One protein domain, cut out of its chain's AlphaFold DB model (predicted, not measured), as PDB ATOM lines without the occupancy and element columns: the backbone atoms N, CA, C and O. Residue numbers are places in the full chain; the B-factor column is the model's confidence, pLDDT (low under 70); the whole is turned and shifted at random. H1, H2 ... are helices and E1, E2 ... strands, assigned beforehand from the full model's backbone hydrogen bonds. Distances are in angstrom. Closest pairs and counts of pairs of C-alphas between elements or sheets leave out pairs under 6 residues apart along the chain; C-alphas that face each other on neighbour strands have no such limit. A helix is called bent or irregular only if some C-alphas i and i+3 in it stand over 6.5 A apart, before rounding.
ATOM      1  N   VAL A   2      -5.164 -33.988  46.424       92.94
ATOM      2  CA  VAL A   2      -5.797 -34.757  47.521       92.94
ATOM      3  C   VAL A   2      -4.779 -35.486  48.412       92.94
ATOM      4  O   VAL A   2      -4.867 -35.383  49.626       92.94
ATOM      5  N   LEU A   3      -3.759 -36.131  47.833       95.25
ATOM      6  CA  LEU A   3      -2.718 -36.816  48.616       95.25
ATOM      7  C   LEU A   3      -1.845 -35.871  49.468       95.25
ATOM      8  O   LEU A   3      -1.408 -36.254  50.545       95.25
ATOM      9  N   GLU A   4      -1.621 -34.628  49.028       94.62
ATOM     10  CA  GLU A   4      -0.916 -33.619  49.841       94.62
ATOM     11  C   GLU A   4      -1.782 -33.189  51.032       94.62
ATOM     12  O   GLU A   4      -1.278 -33.036  52.139       94.62
ATOM     13  N   ILE A   5      -3.098 -33.058  50.822       93.19
ATOM     14  CA  ILE A   5      -4.058 -32.797  51.902       93.19
ATOM     15  C   ILE A   5      -4.048 -33.965  52.896       93.19
ATOM     16  O   ILE A   5      -3.911 -33.736  54.092       93.19
ATOM     17  N   ALA A   6      -4.117 -35.207  52.409       93.94
ATOM     18  CA  ALA A   6      -4.081 -36.408  53.243       93.94
ATOM     19  C   ALA A   6      -2.807 -36.500  54.104       93.94
ATOM     20  O   ALA A   6      -2.885 -36.900  55.261       93.94
ATOM     21  N   ALA A   7      -1.651 -36.086  53.574       94.56
ATOM     22  CA  ALA A   7      -0.401 -36.030  54.334       94.56
ATOM     23  C   ALA A   7      -0.349 -34.858  55.336       94.56
ATOM     24  O   ALA A   7       0.328 -34.950  56.360       94.56
ATOM     25  N   LEU A   8      -1.045 -33.753  55.047       92.44
ATOM     26  CA  LEU A   8      -1.063 -32.547  55.874       92.44
ATOM     27  C   LEU A   8      -1.999 -32.664  57.082       92.44
ATOM     28  O   LEU A   8      -1.637 -32.220  58.170       92.44
ATOM     29  N   LEU A   9      -3.190 -33.239  56.899       90.44
ATOM     30  CA  LEU A   9      -4.230 -33.263  57.933       90.44
ATOM     31  C   LEU A   9      -3.753 -33.863  59.268       90.44
ATOM     32  O   LEU A   9      -3.958 -33.197  60.286       90.44
ATOM     33  N   PRO A  10      -3.037 -35.007  59.301       90.81
ATOM     34  CA  PRO A  10      -2.556 -35.579  60.556       90.81
ATOM     35  C   PRO A  10      -1.587 -34.681  61.325       90.81
ATOM     36  O   PRO A  10      -1.551 -34.700  62.552       90.81
ATOM     37  N   VAL A  11      -0.808 -33.874  60.600       88.25
ATOM     38  CA  VAL A  11       0.182 -32.960  61.181       88.25
ATOM     39  C   VAL A  11      -0.485 -31.722  61.778       88.25
ATOM     40  O   VAL A  11      -0.006 -31.195  62.778       88.25
ATOM     41  N   VAL A  12      -1.575 -31.247  61.172       85.50
ATOM     42  CA  VAL A  12      -2.269 -30.025  61.605       85.50
ATOM     43  C   VAL A  12      -3.315 -30.310  62.678       85.50
ATOM     44  O   VAL A  12      -3.427 -29.539  63.627       85.50
ATOM     45  N   PHE A  13      -4.080 -31.393  62.531       84.69
ATOM     46  CA  PHE A  13      -5.260 -31.647  63.356       84.69
ATOM     47  C   PHE A  13      -5.141 -32.830  64.312       84.69
ATOM     48  O   PHE A  13      -5.939 -32.854  65.238       84.69
ATOM     49  N   ASN A  14      -4.137 -33.708  64.145       86.19
ATOM     50  CA  ASN A  14      -3.928 -35.019  64.793       86.19
ATOM     51  C   ASN A  14      -4.267 -36.230  63.893       86.19
ATOM     52  O   ASN A  14      -4.864 -36.109  62.824       86.19
ATOM     53  N   ASN A  15      -3.909 -37.427  64.366       87.38
ATOM     54  CA  ASN A  15      -4.091 -38.683  63.635       87.38
ATOM     55  C   ASN A  15      -5.554 -39.107  63.416       87.38
ATOM     56  O   ASN A  15      -5.780 -39.989  62.592       87.38
ATOM     57  N   ASP A  16      -6.539 -38.483  64.066       87.69
ATOM     58  CA  ASP A  16      -7.962 -38.779  63.829       87.69
ATOM     59  C   ASP A  16      -8.392 -38.347  62.416       87.69
ATOM     60  O   ASP A  16      -9.369 -38.849  61.865       87.69
ATOM     61  N   TYR A  17      -7.615 -37.455  61.792       86.88
ATOM     62  CA  TYR A  17      -7.804 -36.990  60.419       86.88
ATOM     63  C   TYR A  17      -6.952 -37.757  59.398       86.88
ATOM     64  O   TYR A  17      -6.740 -37.289  58.275       86.88
ATOM     65  N   PHE A  18      -6.428 -38.925  59.773       91.62
ATOM     66  CA  PHE A  18      -5.707 -39.785  58.847       91.62
ATOM     67  C   PHE A  18      -6.644 -40.337  57.765       91.62
ATOM     68  O   PHE A  18      -7.638 -41.004  58.045       91.62
ATOM     69  N   VAL A  19      -6.310 -40.068  56.501       91.69
ATOM     70  CA  VAL A  19      -7.125 -40.485  55.355       91.69
ATOM     71  C   VAL A  19      -6.621 -41.819  54.814       91.69
ATOM     72  O   VAL A  19      -5.527 -41.912  54.251       91.69
ATOM     73  N   HIS A  20      -7.454 -42.849  54.940       91.12
ATOM     74  CA  HIS A  20      -7.221 -44.139  54.302       91.12
ATOM     75  C   HIS A  20      -7.545 -44.086  52.804       91.12
ATOM     76  O   HIS A  20      -8.437 -43.364  52.364       91.12
ATOM     77  N   VAL A  21      -6.823 -44.885  52.017       92.38
ATOM     78  CA  VAL A  21      -6.985 -44.966  50.560       92.38
ATOM     79  C   VAL A  21      -7.040 -46.419  50.096       92.38
ATOM     80  O   VAL A  21      -6.475 -47.315  50.728       92.38
ATOM     81  N   SER A  22      -7.717 -46.639  48.972       90.81
ATOM     82  CA  SER A  22      -7.787 -47.913  48.255       90.81
ATOM     83  C   SER A  22      -7.745 -47.643  46.751       90.81
ATOM     84  O   SER A  22      -8.188 -46.585  46.304       90.81
ATOM     85  N   GLY A  23      -7.187 -48.573  45.975       92.81
ATOM     86  CA  GLY A  23      -6.999 -48.413  44.528       92.81
ATOM     87  C   GLY A  23      -5.798 -47.537  44.157       92.81
ATOM     88  O   GLY A  23      -5.583 -47.236  42.985       92.81
ATOM     89  N   LEU A  24      -4.992 -47.134  45.141       94.69
ATOM     90  CA  LEU A  24      -3.735 -46.424  44.937       94.69
ATOM     91  C   LEU A  24      -2.748 -46.734  46.059       94.69
ATOM     92  O   LEU A  24      -3.122 -47.228  47.126       94.69
ATOM     93  N   ARG A  25      -1.480 -46.419  45.814       95.44
ATOM     94  CA  ARG A  25      -0.446 -46.339  46.840       95.44
ATOM     95  C   ARG A  25       0.393 -45.086  46.659       95.44
ATOM     96  O   ARG A  25       0.525 -44.585  45.541       95.44
ATOM     97  N   TYR A  26       0.955 -44.570  47.740       96.69
ATOM     98  CA  TYR A  26       1.837 -43.416  47.660       96.69
ATOM     99  C   TYR A  26       2.895 -43.408  48.755       96.69
ATOM    100  O   TYR A  26       2.692 -43.893  49.870       96.69
ATOM    101  N   ASP A  27       4.007 -42.779  48.407       96.94
ATOM    102  CA  ASP A  27       5.120 -42.519  49.293       96.94
ATOM    103  C   ASP A  27       5.117 -41.036  49.643       96.94
ATOM    104  O   ASP A  27       5.055 -40.169  48.761       96.94
ATOM    105  N   TYR A  28       5.213 -40.727  50.928       96.88
ATOM    106  CA  TYR A  28       5.284 -39.354  51.405       96.88
ATOM    107  C   TYR A  28       6.403 -39.187  52.422       96.88
ATOM    108  O   TYR A  28       6.786 -40.126  53.115       96.88
ATOM    109  N   SER A  29       6.935 -37.974  52.525       96.50
ATOM    110  CA  SER A  29       7.930 -37.632  53.531       96.50
ATOM    111  C   SER A  29       7.308 -36.800  54.647       96.50
ATOM    112  O   SER A  29       6.957 -35.641  54.409       96.50
ATOM    113  N   PRO A  30       7.258 -37.320  55.889       93.12
ATOM    114  CA  PRO A  30       6.843 -36.534  57.049       93.12
ATOM    115  C   PRO A  30       7.677 -35.251  57.226       93.12
ATOM    116  O   PRO A  30       7.141 -34.198  57.555       93.12
ATOM    117  N   GLN A  31       8.980 -35.308  56.918       91.81
ATOM    118  CA  GLN A  31       9.916 -34.174  56.993       91.81
ATOM    119  C   GLN A  31       9.663 -33.090  55.939       91.81
ATOM    120  O   GLN A  31      10.255 -32.013  56.014       91.81
ATOM    121  N   ARG A  32       8.830 -33.374  54.935       93.81
ATOM    122  CA  ARG A  32       8.472 -32.428  53.881       93.81
ATOM    123  C   ARG A  32       7.023 -31.987  53.962       93.81
ATOM    124  O   ARG A  32       6.617 -31.258  53.078       93.81
ATOM    125  N   VAL A  33       6.230 -32.369  54.964       92.94
ATOM    126  CA  VAL A  33       4.828 -31.911  55.045       92.94
ATOM    127  C   VAL A  33       4.757 -30.390  55.195       92.94
ATOM    128  O   VAL A  33       4.014 -29.715  54.479       92.94
ATOM    129  N   LEU A  34       5.593 -29.841  56.075       91.25
ATOM    130  CA  LEU A  34       5.697 -28.408  56.324       91.25
ATOM    131  C   LEU A  34       7.002 -27.855  55.756       91.25
ATOM    132  O   LEU A  34       8.044 -28.506  55.802       91.25
ATOM    133  N   TRP A  35       6.941 -26.634  55.236       85.50
ATOM    134  CA  TRP A  35       8.122 -25.851  54.889       85.50
ATOM    135  C   TRP A  35       8.751 -25.235  56.142       85.50
ATOM    136  O   TRP A  35       9.958 -25.329  56.352       85.50
ATOM    137  N   LEU A  36       7.916 -24.622  56.984       84.69
ATOM    138  CA  LEU A  36       8.283 -24.062  58.281       84.69
ATOM    139  C   LEU A  36       7.047 -23.948  59.176       84.69
ATOM    140  O   LEU A  36       5.914 -23.956  58.694       84.69
ATOM    141  N   THR A  37       7.275 -23.768  60.471       80.94
ATOM    142  CA  THR A  37       6.238 -23.372  61.430       80.94
ATOM    143  C   THR A  37       6.595 -21.989  61.947       80.94
ATOM    144  O   THR A  37       7.720 -21.781  62.399       80.94
ATOM    145  N   ILE A  38       5.669 -21.030  61.855       78.88
ATOM    146  CA  ILE A  38       5.944 -19.650  62.276       78.88
ATOM    147  C   ILE A  38       6.109 -19.612  63.807       78.88
ATOM    148  O   ILE A  38       5.144 -19.931  64.516       78.88
ATOM    149  N   PRO A  39       7.280 -19.196  64.335       77.12
ATOM    150  CA  PRO A  39       7.506 -19.111  65.774       77.12
ATOM    151  C   PRO A  39       6.495 -18.172  66.448       77.12
ATOM    152  O   PRO A  39       6.152 -17.121  65.906       77.12
ATOM    153  N   GLY A  40       5.988 -18.554  67.621       79.19
ATOM    154  CA  GLY A  40       5.056 -17.745  68.422       79.19
ATOM    155  C   GLY A  40       3.593 -17.754  67.961       79.19
ATOM    156  O   GLY A  40       2.720 -17.420  68.755       79.19
ATOM    157  N   LYS A  41       3.298 -18.173  66.722       76.94
ATOM    158  CA  LYS A  41       1.918 -18.317  66.211       76.94
ATOM    159  C   LYS A  41       1.483 -19.766  65.992       76.94
ATOM    160  O   LYS A  41       0.317 -19.984  65.685       76.94
ATOM    161  N   ASN A  42       2.405 -20.731  66.104       70.50
ATOM    162  CA  ASN A  42       2.172 -22.154  65.815       70.50
ATOM    163  C   ASN A  42       1.430 -22.385  64.488       70.50
ATOM    164  O   ASN A  42       0.651 -23.323  64.362       70.50
ATOM    165  N   LEU A  43       1.665 -21.515  63.497       76.25
ATOM    166  CA  LEU A  43       1.001 -21.592  62.203       76.25
ATOM    167  C   LEU A  43       1.849 -22.467  61.266       76.25
ATOM    168  O   LEU A  43       2.964 -22.051  60.916       76.25
ATOM    169  N   PRO A  44       1.372 -23.665  60.879       81.50
ATOM    170  CA  PRO A  44       2.093 -24.541  59.970       81.50
ATOM    171  C   PRO A  44       2.015 -23.997  58.541       81.50
ATOM    172  O   PRO A  44       0.928 -23.748  58.022       81.50
ATOM    173  N   VAL A  45       3.166 -23.831  57.886       87.00
ATOM    174  CA  VAL A  45       3.233 -23.472  56.465       87.00
ATOM    175  C   VAL A  45       3.432 -24.756  55.658       87.00
ATOM    176  O   VAL A  45       4.527 -25.322  55.693       87.00
ATOM    177  N   PRO A  46       2.404 -25.253  54.950       90.00
ATOM    178  CA  PRO A  46       2.504 -26.477  54.162       90.00
ATOM    179  C   PRO A  46       3.465 -26.308  52.985       90.00
ATOM    180  O   PRO A  46       3.522 -25.248  52.365       90.00
ATOM    181  N   SER A  47       4.215 -27.361  52.657       91.19
ATOM    182  CA  SER A  47       5.190 -27.300  51.562       91.19
ATOM    183  C   SER A  47       4.616 -27.640  50.186       91.19
ATOM    184  O   SER A  47       5.214 -27.289  49.171       91.19
ATOM    185  N   MET A  48       3.502 -28.379  50.143       90.62
ATOM    186  CA  MET A  48       2.923 -28.995  48.937       90.62
ATOM    187  C   MET A  48       3.823 -30.021  48.233       90.62
ATOM    188  O   MET A  48       3.574 -30.360  47.078       90.62
ATOM    189  N   HIS A  49       4.884 -30.482  48.892       92.69
ATOM    190  CA  HIS A  49       5.886 -31.406  48.358       92.69
ATOM    191  C   HIS A  49       6.112 -32.591  49.306       92.69
ATOM    192  O   HIS A  49       7.213 -33.147  49.373       92.69
ATOM    193  N   ALA A  50       5.075 -32.966  50.061       95.25
ATOM    194  CA  ALA A  50       5.134 -34.105  50.961       95.25
ATOM    195  C   ALA A  50       5.111 -35.414  50.170       95.25
ATOM    196  O   ALA A  50       5.845 -36.342  50.502       95.25
ATOM    197  N   VAL A  51       4.296 -35.482  49.112       96.50
ATOM    198  CA  VAL A  51       4.114 -36.686  48.296       96.50
ATOM    199  C   VAL A  51       5.261 -36.810  47.296       96.50
ATOM    200  O   VAL A  51       5.425 -35.972  46.404       96.50
ATOM    201  N   LEU A  52       6.052 -37.870  47.452       96.06
ATOM    202  CA  LEU A  52       7.230 -38.166  46.635       96.06
ATOM    203  C   LEU A  52       6.861 -38.970  45.389       96.06
ATOM    204  O   LEU A  52       7.363 -38.697  44.302       96.06
ATOM    205  N   LYS A  53       5.978 -39.956  45.561       96.00
ATOM    206  CA  LYS A  53       5.541 -40.884  44.520       96.00
ATOM    207  C   LYS A  53       4.091 -41.265  44.773       96.00
ATOM    208  O   LYS A  53       3.702 -41.441  45.922       96.00
ATOM    209  N   ALA A  54       3.302 -41.411  43.718       96.81
ATOM    210  CA  ALA A  54       1.957 -41.957  43.795       96.81
ATOM    211  C   ALA A  54       1.704 -42.863  42.591       96.81
ATOM    212  O   ALA A  54       2.161 -42.581  41.483       96.81
ATOM    213  N   GLU A  55       0.987 -43.954  42.814       95.94
ATOM    214  CA  GLU A  55       0.656 -44.948  41.801       95.94
ATOM    215  C   GLU A  55      -0.787 -45.404  41.998       95.94
ATOM    216  O   GLU A  55      -1.214 -45.651  43.125       95.94
ATOM    217  N   ARG A  56      -1.543 -45.533  40.909       94.94
ATOM    218  CA  ARG A  56      -2.878 -46.134  40.928       94.94
ATOM    219  C   ARG A  56      -2.778 -47.618  40.626       94.94
ATOM    220  O   ARG A  56      -1.998 -48.019  39.765       94.94
ATOM    221  N   TYR A  57      -3.590 -48.413  41.302       95.12
ATOM    222  CA  TYR A  57      -3.781 -49.808  40.940       95.12
ATOM    223  C   TYR A  57      -4.638 -49.875  39.669       95.12
ATOM    224  O   TYR A  57      -5.647 -49.175  39.556       95.12
ATOM    225  N   ALA A  58      -4.188 -50.645  38.686       93.56
ATOM    226  CA  ALA A  58      -4.835 -50.815  37.388       93.56
ATOM    227  C   ALA A  58      -5.400 -52.227  37.180       93.56
ATOM    228  O   ALA A  58      -6.163 -52.418  36.239       93.56
ATOM    229  N   GLY A  59      -5.055 -53.171  38.060       90.50
ATOM    230  CA  GLY A  59      -5.600 -54.522  38.032       90.50
ATOM    231  C   GLY A  59      -7.019 -54.607  38.596       90.50
ATOM    232  O   GLY A  59      -7.613 -53.622  39.046       90.50
ATOM    233  N   GLU A  60      -7.552 -55.824  38.614       87.25
ATOM    234  CA  GLU A  60      -8.876 -56.125  39.154       87.25
ATOM    235  C   GLU A  60      -8.806 -56.648  40.598       87.25
ATOM    236  O   GLU A  60      -7.771 -57.117  41.076       87.25
ATOM    237  N   GLY A  61      -9.930 -56.563  41.313       86.50
ATOM    238  CA  GLY A  61     -10.090 -57.169  42.633       86.50
ATOM    239  C   GLY A  61      -9.312 -56.483  43.761       86.50
ATOM    240  O   GLY A  61      -9.283 -55.257  43.879       86.50
ATOM    241  N   ILE A  62      -8.756 -57.295  44.664       87.06
ATOM    242  CA  ILE A  62      -8.067 -56.819  45.867       87.06
ATOM    243  C   ILE A  62      -6.694 -56.272  45.474       87.06
ATOM    244  O   ILE A  62      -5.878 -56.977  44.891       87.06
ATOM    245  N   GLN A  63      -6.424 -55.024  45.857       88.88
ATOM    246  CA  GLN A  63      -5.116 -54.401  45.679       88.88
ATOM    247  C   GLN A  63      -4.031 -55.199  46.440       88.88
ATOM    248  O   GLN A  63      -4.097 -55.248  47.677       88.88
ATOM    249  N   PRO A  64      -3.035 -55.786  45.744       83.62
ATOM    250  CA  PRO A  64      -2.040 -56.655  46.358       83.62
ATOM    251  C   PRO A  64      -1.009 -55.862  47.165       83.62
ATOM    252  O   PRO A  64      -0.705 -54.700  46.868       83.62
ATOM    253  N   ALA A  65      -0.436 -56.523  48.170       78.06
ATOM    254  CA  ALA A  65       0.738 -56.034  48.878       78.06
ATOM    255  C   ALA A  65       1.995 -56.298  48.028       78.06
ATOM    256  O   ALA A  65       2.290 -57.447  47.714       78.06
ATOM    257  N   GLY A  66       2.746 -55.249  47.681       78.00
ATOM    258  CA  GLY A  66       3.986 -55.376  46.903       78.00
ATOM    259  C   GLY A  66       3.783 -55.214  45.396       78.00
ATOM    260  O   GLY A  66       3.254 -54.189  44.957       78.00
ATOM    261  N   ASP A  67       4.256 -56.179  44.610       77.25
ATOM    262  CA  ASP A  67       4.205 -56.120  43.148       77.25
ATOM    263  C   ASP A  67       2.777 -56.322  42.629       77.25
ATOM    264  O   ASP A  67       2.001 -57.132  43.134       77.25
ATOM    265  N   GLY A  68       2.413 -55.534  41.626       81.94
ATOM    266  CA  GLY A  68       1.091 -55.536  41.019       81.94
ATOM    267  C   GLY A  68       1.043 -54.569  39.847       81.94
ATOM    268  O   GLY A  68       2.006 -53.845  39.581       81.94
ATOM    269  N   GLU A  69      -0.089 -54.535  39.155       91.00
ATOM    270  CA  GLU A  69      -0.308 -53.612  38.045       91.00
ATOM    271  C   GLU A  69      -0.529 -52.196  38.574       91.00
ATOM    272  O   GLU A  69      -1.649 -51.771  38.857       91.00
ATOM    273  N   TYR A  70       0.571 -51.474  38.758       93.81
ATOM    274  CA  TYR A  70       0.577 -50.100  39.231       93.81
ATOM    275  C   TYR A  70       1.000 -49.155  38.112       93.81
ATOM    276  O   TYR A  70       2.031 -49.346  37.471       93.81
ATOM    277  N   LEU A  71       0.207 -48.105  37.906       94.94
ATOM    278  CA  LEU A  71       0.496 -47.048  36.944       94.94
ATOM    279  C   LEU A  71       0.810 -45.743  37.684       94.94
ATOM    280  O   LEU A  71       0.117 -45.416  38.652       94.94
ATOM    281  N   PRO A  72       1.830 -44.981  37.258       95.81
ATOM    282  CA  PRO A  72       2.218 -43.757  37.944       95.81
ATOM    283  C   PRO A  72       1.107 -42.704  37.875       95.81
ATOM    284  O   PRO A  72       0.523 -42.462  36.822       95.81
ATOM    285  N   LEU A  73       0.854 -42.047  39.006       95.25
ATOM    286  CA  LEU A  73       0.049 -40.834  39.094       95.25
ATOM    287  C   LEU A  73       1.000 -39.640  39.098       95.25
ATOM    288  O   LEU A  73       1.615 -39.314  40.118       95.25
ATOM    289  N   LEU A  74       1.160 -39.011  37.936       93.69
ATOM    290  CA  LEU A  74       2.114 -37.922  37.768       93.69
ATOM    291  C   LEU A  74       1.626 -36.644  38.459       93.69
ATOM    292  O   LEU A  74       0.445 -36.297  38.477       93.69
ATOM    293  N   ARG A  75       2.569 -35.906  39.046       89.75
ATOM    294  CA  ARG A  75       2.286 -34.592  39.623       89.75
ATOM    295  C   ARG A  75       1.944 -33.618  38.495       89.75
ATOM    296  O   ARG A  75       2.729 -33.466  37.568       89.75
ATOM    297  N   GLY A  76       0.813 -32.929  38.624       86.94
ATOM    298  CA  GLY A  76       0.330 -32.009  37.590       86.94
ATOM    299  C   GLY A  76      -0.389 -32.701  36.433       86.94
ATOM    300  O   GLY A  76      -0.625 -32.059  35.423       86.94
ATOM    301  N   ASP A  77      -0.726 -33.984  36.580       89.94
ATOM    302  CA  ASP A  77      -1.623 -34.682  35.663       89.94
ATOM    303  C   ASP A  77      -3.023 -34.041  35.661       89.94
ATOM    304  O   ASP A  77      -3.591 -33.760  36.724       89.94
ATOM    305  N   ASP A  78      -3.563 -33.848  34.459       89.44
ATOM    306  CA  ASP A  78      -4.891 -33.285  34.196       89.44
ATOM    307  C   ASP A  78      -5.953 -34.369  33.928       89.44
ATOM    308  O   ASP A  78      -7.122 -34.061  33.680       89.44
ATOM    309  N   THR A  79      -5.572 -35.646  34.004       92.62
ATOM    310  CA  THR A  79      -6.484 -36.783  33.863       92.62
ATOM    311  C   THR A  79      -7.562 -36.756  34.944       92.62
ATOM    312  O   THR A  79      -7.296 -36.601  36.140       92.62
ATOM    313  N   LEU A  80      -8.810 -36.955  34.524       93.44
ATOM    314  CA  LEU A  80      -9.933 -37.080  35.436       93.44
ATOM    315  C   LEU A  80     -10.050 -38.519  35.951       93.44
ATOM    316  O   LEU A  80     -10.279 -39.452  35.183       93.44
ATOM    317  N   TYR A  81      -9.953 -38.680  37.268       93.06
ATOM    318  CA  TYR A  81     -10.094 -39.970  37.935       93.06
ATOM    319  C   TYR A  81     -11.465 -40.107  38.588       93.06
ATOM    320  O   TYR A  81     -11.926 -39.211  39.299       93.06
ATOM    321  N   ARG A  82     -12.097 -41.268  38.394       92.81
ATOM    322  CA  ARG A  82     -13.300 -41.636  39.140       92.81
ATOM    323  C   ARG A  82     -12.893 -42.098  40.535       92.81
ATOM    324  O   ARG A  82     -12.115 -43.039  40.667       92.81
ATOM    325  N   ILE A  83     -13.438 -41.453  41.557       92.56
ATOM    326  CA  ILE A  83     -13.199 -41.797  42.960       92.56
ATOM    327  C   ILE A  83     -14.525 -42.102  43.654       92.56
ATOM    328  O   ILE A  83     -15.573 -41.602  43.247       92.56
ATOM    329  N   ALA A  84     -14.463 -42.905  44.711       92.00
ATOM    330  CA  ALA A  84     -15.560 -43.122  45.642       92.00
ATOM    331  C   ALA A  84     -15.069 -42.771  47.048       92.00
ATOM    332  O   ALA A  84     -13.943 -43.098  47.415       92.00
ATOM    333  N   SER A  85     -15.898 -42.068  47.810       91.94
ATOM    334  CA  SER A  85     -15.592 -41.605  49.162       91.94
ATOM    335  C   SER A  85     -16.901 -41.363  49.902       91.94
ATOM    336  O   SER A  85     -17.961 -41.265  49.276       91.94
ATOM    337  N   ASP A  86     -16.840 -41.233  51.224       91.06
ATOM    338  CA  ASP A  86     -17.972 -40.714  51.974       91.06
ATOM    339  C   ASP A  86     -18.283 -39.269  51.567       91.06
ATOM    340  O   ASP A  86     -17.417 -38.490  51.149       91.06
ATOM    341  N   TYR A  87     -19.562 -38.927  51.689       92.06
ATOM    342  CA  TYR A  87     -20.082 -37.621  51.315       92.06
ATOM    343  C   TYR A  87     -19.461 -36.490  52.155       92.06
ATOM    344  O   TYR A  87     -19.186 -35.412  51.627       92.06
ATOM    345  N   TYR A  88     -19.173 -36.746  53.435       89.00
ATOM    346  CA  TYR A  88     -18.575 -35.769  54.348       89.00
ATOM    347  C   TYR A  88     -17.148 -35.383  53.924       89.00
ATOM    348  O   TYR A  88     -16.826 -34.199  53.821       89.00
ATOM    349  N   MET A  89     -16.313 -36.358  53.575       88.19
ATOM    350  CA  MET A  89     -14.948 -36.153  53.100       88.19
ATOM    351  C   MET A  89     -14.926 -35.349  51.797       88.19
ATOM    352  O   MET A  89     -14.145 -34.405  51.663       88.19
ATOM    353  N   LEU A  90     -15.823 -35.649  50.849       89.75
ATOM    354  CA  LEU A  90     -15.907 -34.891  49.595       89.75
ATOM    355  C   LEU A  90     -16.389 -33.450  49.795       89.75
ATOM    356  O   LEU A  90     -15.961 -32.571  49.049       89.75
ATOM    357  N   GLN A  91     -17.229 -33.186  50.799       89.88
ATOM    358  CA  GLN A  91     -17.586 -31.819  51.189       89.88
ATOM    359  C   GLN A  91     -16.429 -31.081  51.868       89.88
ATOM    360  O   GLN A  91     -16.291 -29.865  51.717       89.88
ATOM    361  N   PHE A  92     -15.595 -31.804  52.615       87.75
ATOM    362  CA  PHE A  92     -14.483 -31.225  53.352       87.75
ATOM    363  C   PHE A  92     -13.338 -30.758  52.445       87.75
ATOM    364  O   PHE A  92     -12.794 -29.670  52.646       87.75
ATOM    365  N   LEU A  93     -12.996 -31.524  51.404       87.44
ATOM    366  CA  LEU A  93     -11.849 -31.223  50.536       87.44
ATOM    367  C   LEU A  93     -11.883 -29.810  49.901       87.44
ATOM    368  O   LEU A  93     -10.861 -29.120  49.967       87.44
ATOM    369  N   PRO A  94     -13.008 -29.310  49.345       88.31
ATOM    370  CA  PRO A  94     -13.090 -27.937  48.841       88.31
ATOM    371  C   PRO A  94     -12.857 -26.862  49.909       88.31
ATOM    372  O   PRO A  94     -12.347 -25.784  49.595       88.31
ATOM    373  N   MET A  95     -13.198 -27.131  51.176       86.94
ATOM    374  CA  MET A  95     -12.989 -26.175  52.268       86.94
ATOM    375  C   MET A  95     -11.505 -25.950  52.553       86.94
ATOM    376  O   MET A  95     -11.116 -24.819  52.849       86.94
ATOM    377  N   VAL A  96     -10.658 -26.969  52.361       86.25
ATOM    378  CA  VAL A  96      -9.195 -26.821  52.449       86.25
ATOM    379  C   VAL A  96      -8.698 -25.765  51.462       86.25
ATOM    380  O   VAL A  96      -7.835 -24.962  51.809       86.25
ATOM    381  N   GLY A  97      -9.296 -25.687  50.269       85.31
ATOM    382  CA  GLY A  97      -8.978 -24.673  49.264       85.31
ATOM    383  C   GLY A  97      -9.247 -23.231  49.707       85.31
ATOM    384  O   GLY A  97      -8.578 -22.321  49.227       85.31
ATOM    385  N   LYS A  98     -10.176 -22.999  50.647       86.38
ATOM    386  CA  LYS A  98     -10.439 -21.652  51.189       86.38
ATOM    387  C   LYS A  98      -9.293 -21.156  52.071       86.38
ATOM    388  O   LYS A  98      -9.010 -19.964  52.088       86.38
ATOM    389  N   LEU A  99      -8.643 -22.071  52.790       83.50
ATOM    390  CA  LEU A  99      -7.489 -21.773  53.643       83.50
ATOM    391  C   LEU A  99      -6.175 -21.834  52.857       83.50
ATOM    392  O   LEU A  99      -5.270 -21.037  53.083       83.50
ATOM    393  N   LEU A 100      -6.079 -22.781  51.926       86.88
ATOM    394  CA  LEU A 100      -4.895 -23.074  51.129       86.88
ATOM    395  C   LEU A 100      -5.283 -23.131  49.644       86.88
ATOM    396  O   LEU A 100      -5.451 -24.226  49.100       86.88
ATOM    397  N   PRO A 101      -5.386 -21.980  48.950       88.31
ATOM    398  CA  PRO A 101      -5.835 -21.923  47.553       88.31
ATOM    399  C   PRO A 101      -5.035 -22.814  46.597       88.31
ATOM    400  O   PRO A 101      -5.582 -23.372  45.650       88.31
ATOM    401  N   GLN A 102      -3.745 -23.025  46.876       86.81
ATOM    402  CA  GLN A 102      -2.878 -23.908  46.085       86.81
ATOM    403  C   GLN A 102      -3.269 -25.396  46.174       86.81
ATOM    404  O   GLN A 102      -2.964 -26.176  45.269       86.81
ATOM    405  N   LEU A 103      -3.963 -25.796  47.244       89.62
ATOM    406  CA  LEU A 103      -4.500 -27.142  47.443       89.62
ATOM    407  C   LEU A 103      -5.974 -27.259  47.063       89.62
ATOM    408  O   LEU A 103      -6.567 -28.299  47.327       89.62
ATOM    409  N   ALA A 104      -6.575 -26.250  46.427       91.00
ATOM    410  CA  ALA A 104      -7.977 -26.317  46.042       91.00
ATOM    411  C   ALA A 104      -8.267 -27.560  45.177       91.00
ATOM    412  O   ALA A 104      -7.627 -27.808  44.144       91.00
ATOM    413  N   VAL A 105      -9.250 -28.339  45.630       91.56
ATOM    414  CA  VAL A 105      -9.800 -29.509  44.944       91.56
ATOM    415  C   VAL A 105     -11.268 -29.230  44.667       91.56
ATOM    416  O   VAL A 105     -12.012 -28.845  45.566       91.56
ATOM    417  N   VAL A 106     -11.674 -29.425  43.414       92.31
ATOM    418  CA  VAL A 106     -13.057 -29.264  42.964       92.31
ATOM    419  C   VAL A 106     -13.508 -30.607  42.393       92.31
ATOM    420  O   VAL A 106     -12.884 -31.069  41.433       92.31
ATOM    421  N   PRO A 107     -14.533 -31.256  42.973       92.75
ATOM    422  CA  PRO A 107     -15.166 -32.426  42.380       92.75
ATOM    423  C   PRO A 107     -15.712 -32.089  40.994       92.75
ATOM    424  O   PRO A 107     -16.316 -31.033  40.801       92.75
ATOM    425  N   LYS A 108     -15.488 -32.985  40.037       94.25
ATOM    426  CA  LYS A 108     -15.876 -32.799  38.642       94.25
ATOM    427  C   LYS A 108     -16.687 -33.983  38.142       94.25
ATOM    428  O   LYS A 108     -16.480 -35.111  38.588       94.25
ATOM    429  N   ASP A 109     -17.585 -33.717  37.207       94.12
ATOM    430  CA  ASP A 109     -18.282 -34.744  36.444       94.12
ATOM    431  C   ASP A 109     -17.387 -35.328  35.335       94.12
ATOM    432  O   ASP A 109     -16.256 -34.889  35.130       94.12
ATOM    433  N   THR A 159      -0.684 -53.230  56.248       88.44
ATOM    434  CA  THR A 159      -0.849 -51.951  55.533       88.44
ATOM    435  C   THR A 159      -0.879 -52.094  54.009       88.44
ATOM    436  O   THR A 159      -1.228 -51.140  53.309       88.44
ATOM    437  N   ALA A 160      -0.464 -53.257  53.489       87.56
ATOM    438  CA  ALA A 160      -0.308 -53.555  52.063       87.56
ATOM    439  C   ALA A 160       0.532 -52.519  51.283       87.56
ATOM    440  O   ALA A 160       0.388 -52.388  50.069       87.56
ATOM    441  N   GLY A 161       1.393 -51.758  51.970       90.81
ATOM    442  CA  GLY A 161       2.241 -50.734  51.351       90.81
ATOM    443  C   GLY A 161       1.466 -49.603  50.662       90.81
ATOM    444  O   GLY A 161       1.970 -49.012  49.707       90.81
ATOM    445  N   ARG A 162       0.223 -49.327  51.090       92.19
ATOM    446  CA  ARG A 162      -0.639 -48.305  50.464       92.19
ATOM    447  C   ARG A 162      -0.210 -46.879  50.799       92.19
ATOM    448  O   ARG A 162      -0.340 -45.985  49.970       92.19
ATOM    449  N   ILE A 163       0.278 -46.656  52.017       95.19
ATOM    450  CA  ILE A 163       0.689 -45.339  52.511       95.19
ATOM    451  C   ILE A 163       2.043 -45.508  53.188       95.19
ATOM    452  O   ILE A 163       2.115 -46.070  54.281       95.19
ATOM    453  N   ASN A 164       3.112 -45.042  52.542       95.00
ATOM    454  CA  ASN A 164       4.475 -45.297  53.003       95.00
ATOM    455  C   ASN A 164       5.165 -43.998  53.421       95.00
ATOM    456  O   ASN A 164       5.374 -43.092  52.614       95.00
ATOM    457  N   ALA A 165       5.557 -43.921  54.692       95.25
ATOM    458  CA  ALA A 165       6.351 -42.813  55.205       95.25
ATOM    459  C   ALA A 165       7.839 -43.037  54.898       95.25
ATOM    460  O   ALA A 165       8.491 -43.893  55.498       95.25
ATOM    461  N   ILE A 166       8.397 -42.235  53.994       96.25
ATOM    462  CA  ILE A 166       9.811 -42.276  53.618       96.25
ATOM    463  C   ILE A 166      10.553 -41.133  54.306       96.25
ATOM    464  O   ILE A 166      10.229 -39.951  54.147       96.25
ATOM    465  N   LYS A 167      11.599 -41.476  55.062       93.88
ATOM    466  CA  LYS A 167      12.485 -40.470  55.651       93.88
ATOM    467  C   LYS A 167      13.309 -39.818  54.546       93.88
ATOM    468  O   LYS A 167      14.064 -40.489  53.851       93.88
ATOM    469  N   THR A 168      13.188 -38.502  54.415       92.25
ATOM    470  CA  THR A 168      14.043 -37.707  53.526       92.25
ATOM    471  C   THR A 168      14.623 -36.507  54.267       92.25
ATOM    472  O   THR A 168      14.259 -36.233  55.414       92.25
ATOM    473  N   LEU A 169      15.533 -35.782  53.615       89.88
ATOM    474  CA  LEU A 169      16.012 -34.506  54.133       89.88
ATOM    475  C   LEU A 169      14.889 -33.452  54.102       89.88
ATOM    476  O   LEU A 169      14.212 -33.336  53.068       89.88
TER     477      LEU A 169
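This is residues 2 to 109 and 159 to 169 of the 205 residues of an uncharacterized protein of Clostridia bacterium (UniProt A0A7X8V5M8). What shape does the printed part make? A small twisted sheet, E5, E4, E1, E6 in order, has H1 slanting over one face, and the hairpin of E2 and E3 lies beside H1 toward one end of the longest axis. H2 lies beyond the beginning of H1, away from the sheet, and residues 73 to 86 lead to it from E5. What is it made of? The printed part has 119 residues, with two named helices and six named strands in the order H1, E1, E2, E3, E4, E5, H2, E6; the larger sheet is mixed, E2 and E3 are antiparallel, and the class is mixed, helices and strands, with under half of the residues in named elements. It is compact, with a radius of gyration of the C-alphas of 14.9 A and spans of 50 by 35 by 27 A.

How does the first helix stand to the larger sheet? H1, residues 2 to 13, is on the sheet of E5, residues 70 to 72, E4, residues 51 to 57, E1, residues 24 to 28, and E6, residues 163 to 165, at a height over the sheet of 11.3 A. It lies over E1 and, only just, over E4, with 3 C-alphas, and runs slantwise to the strands, at 46 degrees to E1 on the local plane. The closest C-alphas of H1 and E4, those of Glu 4 and Val 51, are 6.1 A apart. Which backbone atoms join these strands? E1 and E4 are antiparallel, with N 25 and O 55 within hydrogen-bond range at 2.8 A, and E4 and E5 form a hairpin, with N 56 and O 71 at 2.8 A. E1 and E6 are parallel, with N 28 and O 164 at 2.9 A. Where is the second sheet? E2, residues 34 to 38, and E3, residues 43 to 46, form a hairpin, with N 35 and O 45 at 2.8 A; the closest C-alphas of H1 and E3, those of Val 12 and Pro 44, are 7.2 A apart. And the other helix? H2, residues 87 to 99, is close to H1 but not clearly touching, about perpendicular at 79 degrees, with the closest C-alphas, those of Val 2 and Leu 93, 7.6 A apart; it is not on the larger sheet. O i to N i+4 pairs are within range in 6 of 8 for H1 and 4 of 9 for H2, where 8 of 10 O i to N i+3 pairs are.

Where do the helices run? H1 starts at C-alpha 2, (-5.797, -34.757, 47.521), and spans 16.1 A; it is irregular, but only just, with C-alphas 7 and 10 6.6 A apart. H2 spans 20.4 A from C-alpha 87, (-20.082, -37.621, 51.315), and is neither bent nor irregular, but only just: C-alphas 91 and 94 are 6.4 A apart. How long are the strands? E4 spans 17.0 A, E1 13.2 A, E2 10.6 A, E3 9.5 A, E6 6.8 A and E5 6.7 A. E6 ends at C-alpha 165, (6.351, -42.813, 55.205).

How large is it, and is it cut? The two C-alphas farthest apart, those of Gly 40 and Glu 60, are 50.2 A apart. Residues 110 to 158 are not printed, and C-alphas 109 and 159 are 31.1 A apart across the cut. Which links are long, and where is confidence low? The links E4 to E5 and E5 to H2 are long, with 12 and 14 residues. The mean pLDDT of the printed part is 89.9, and no printed residue is under 70.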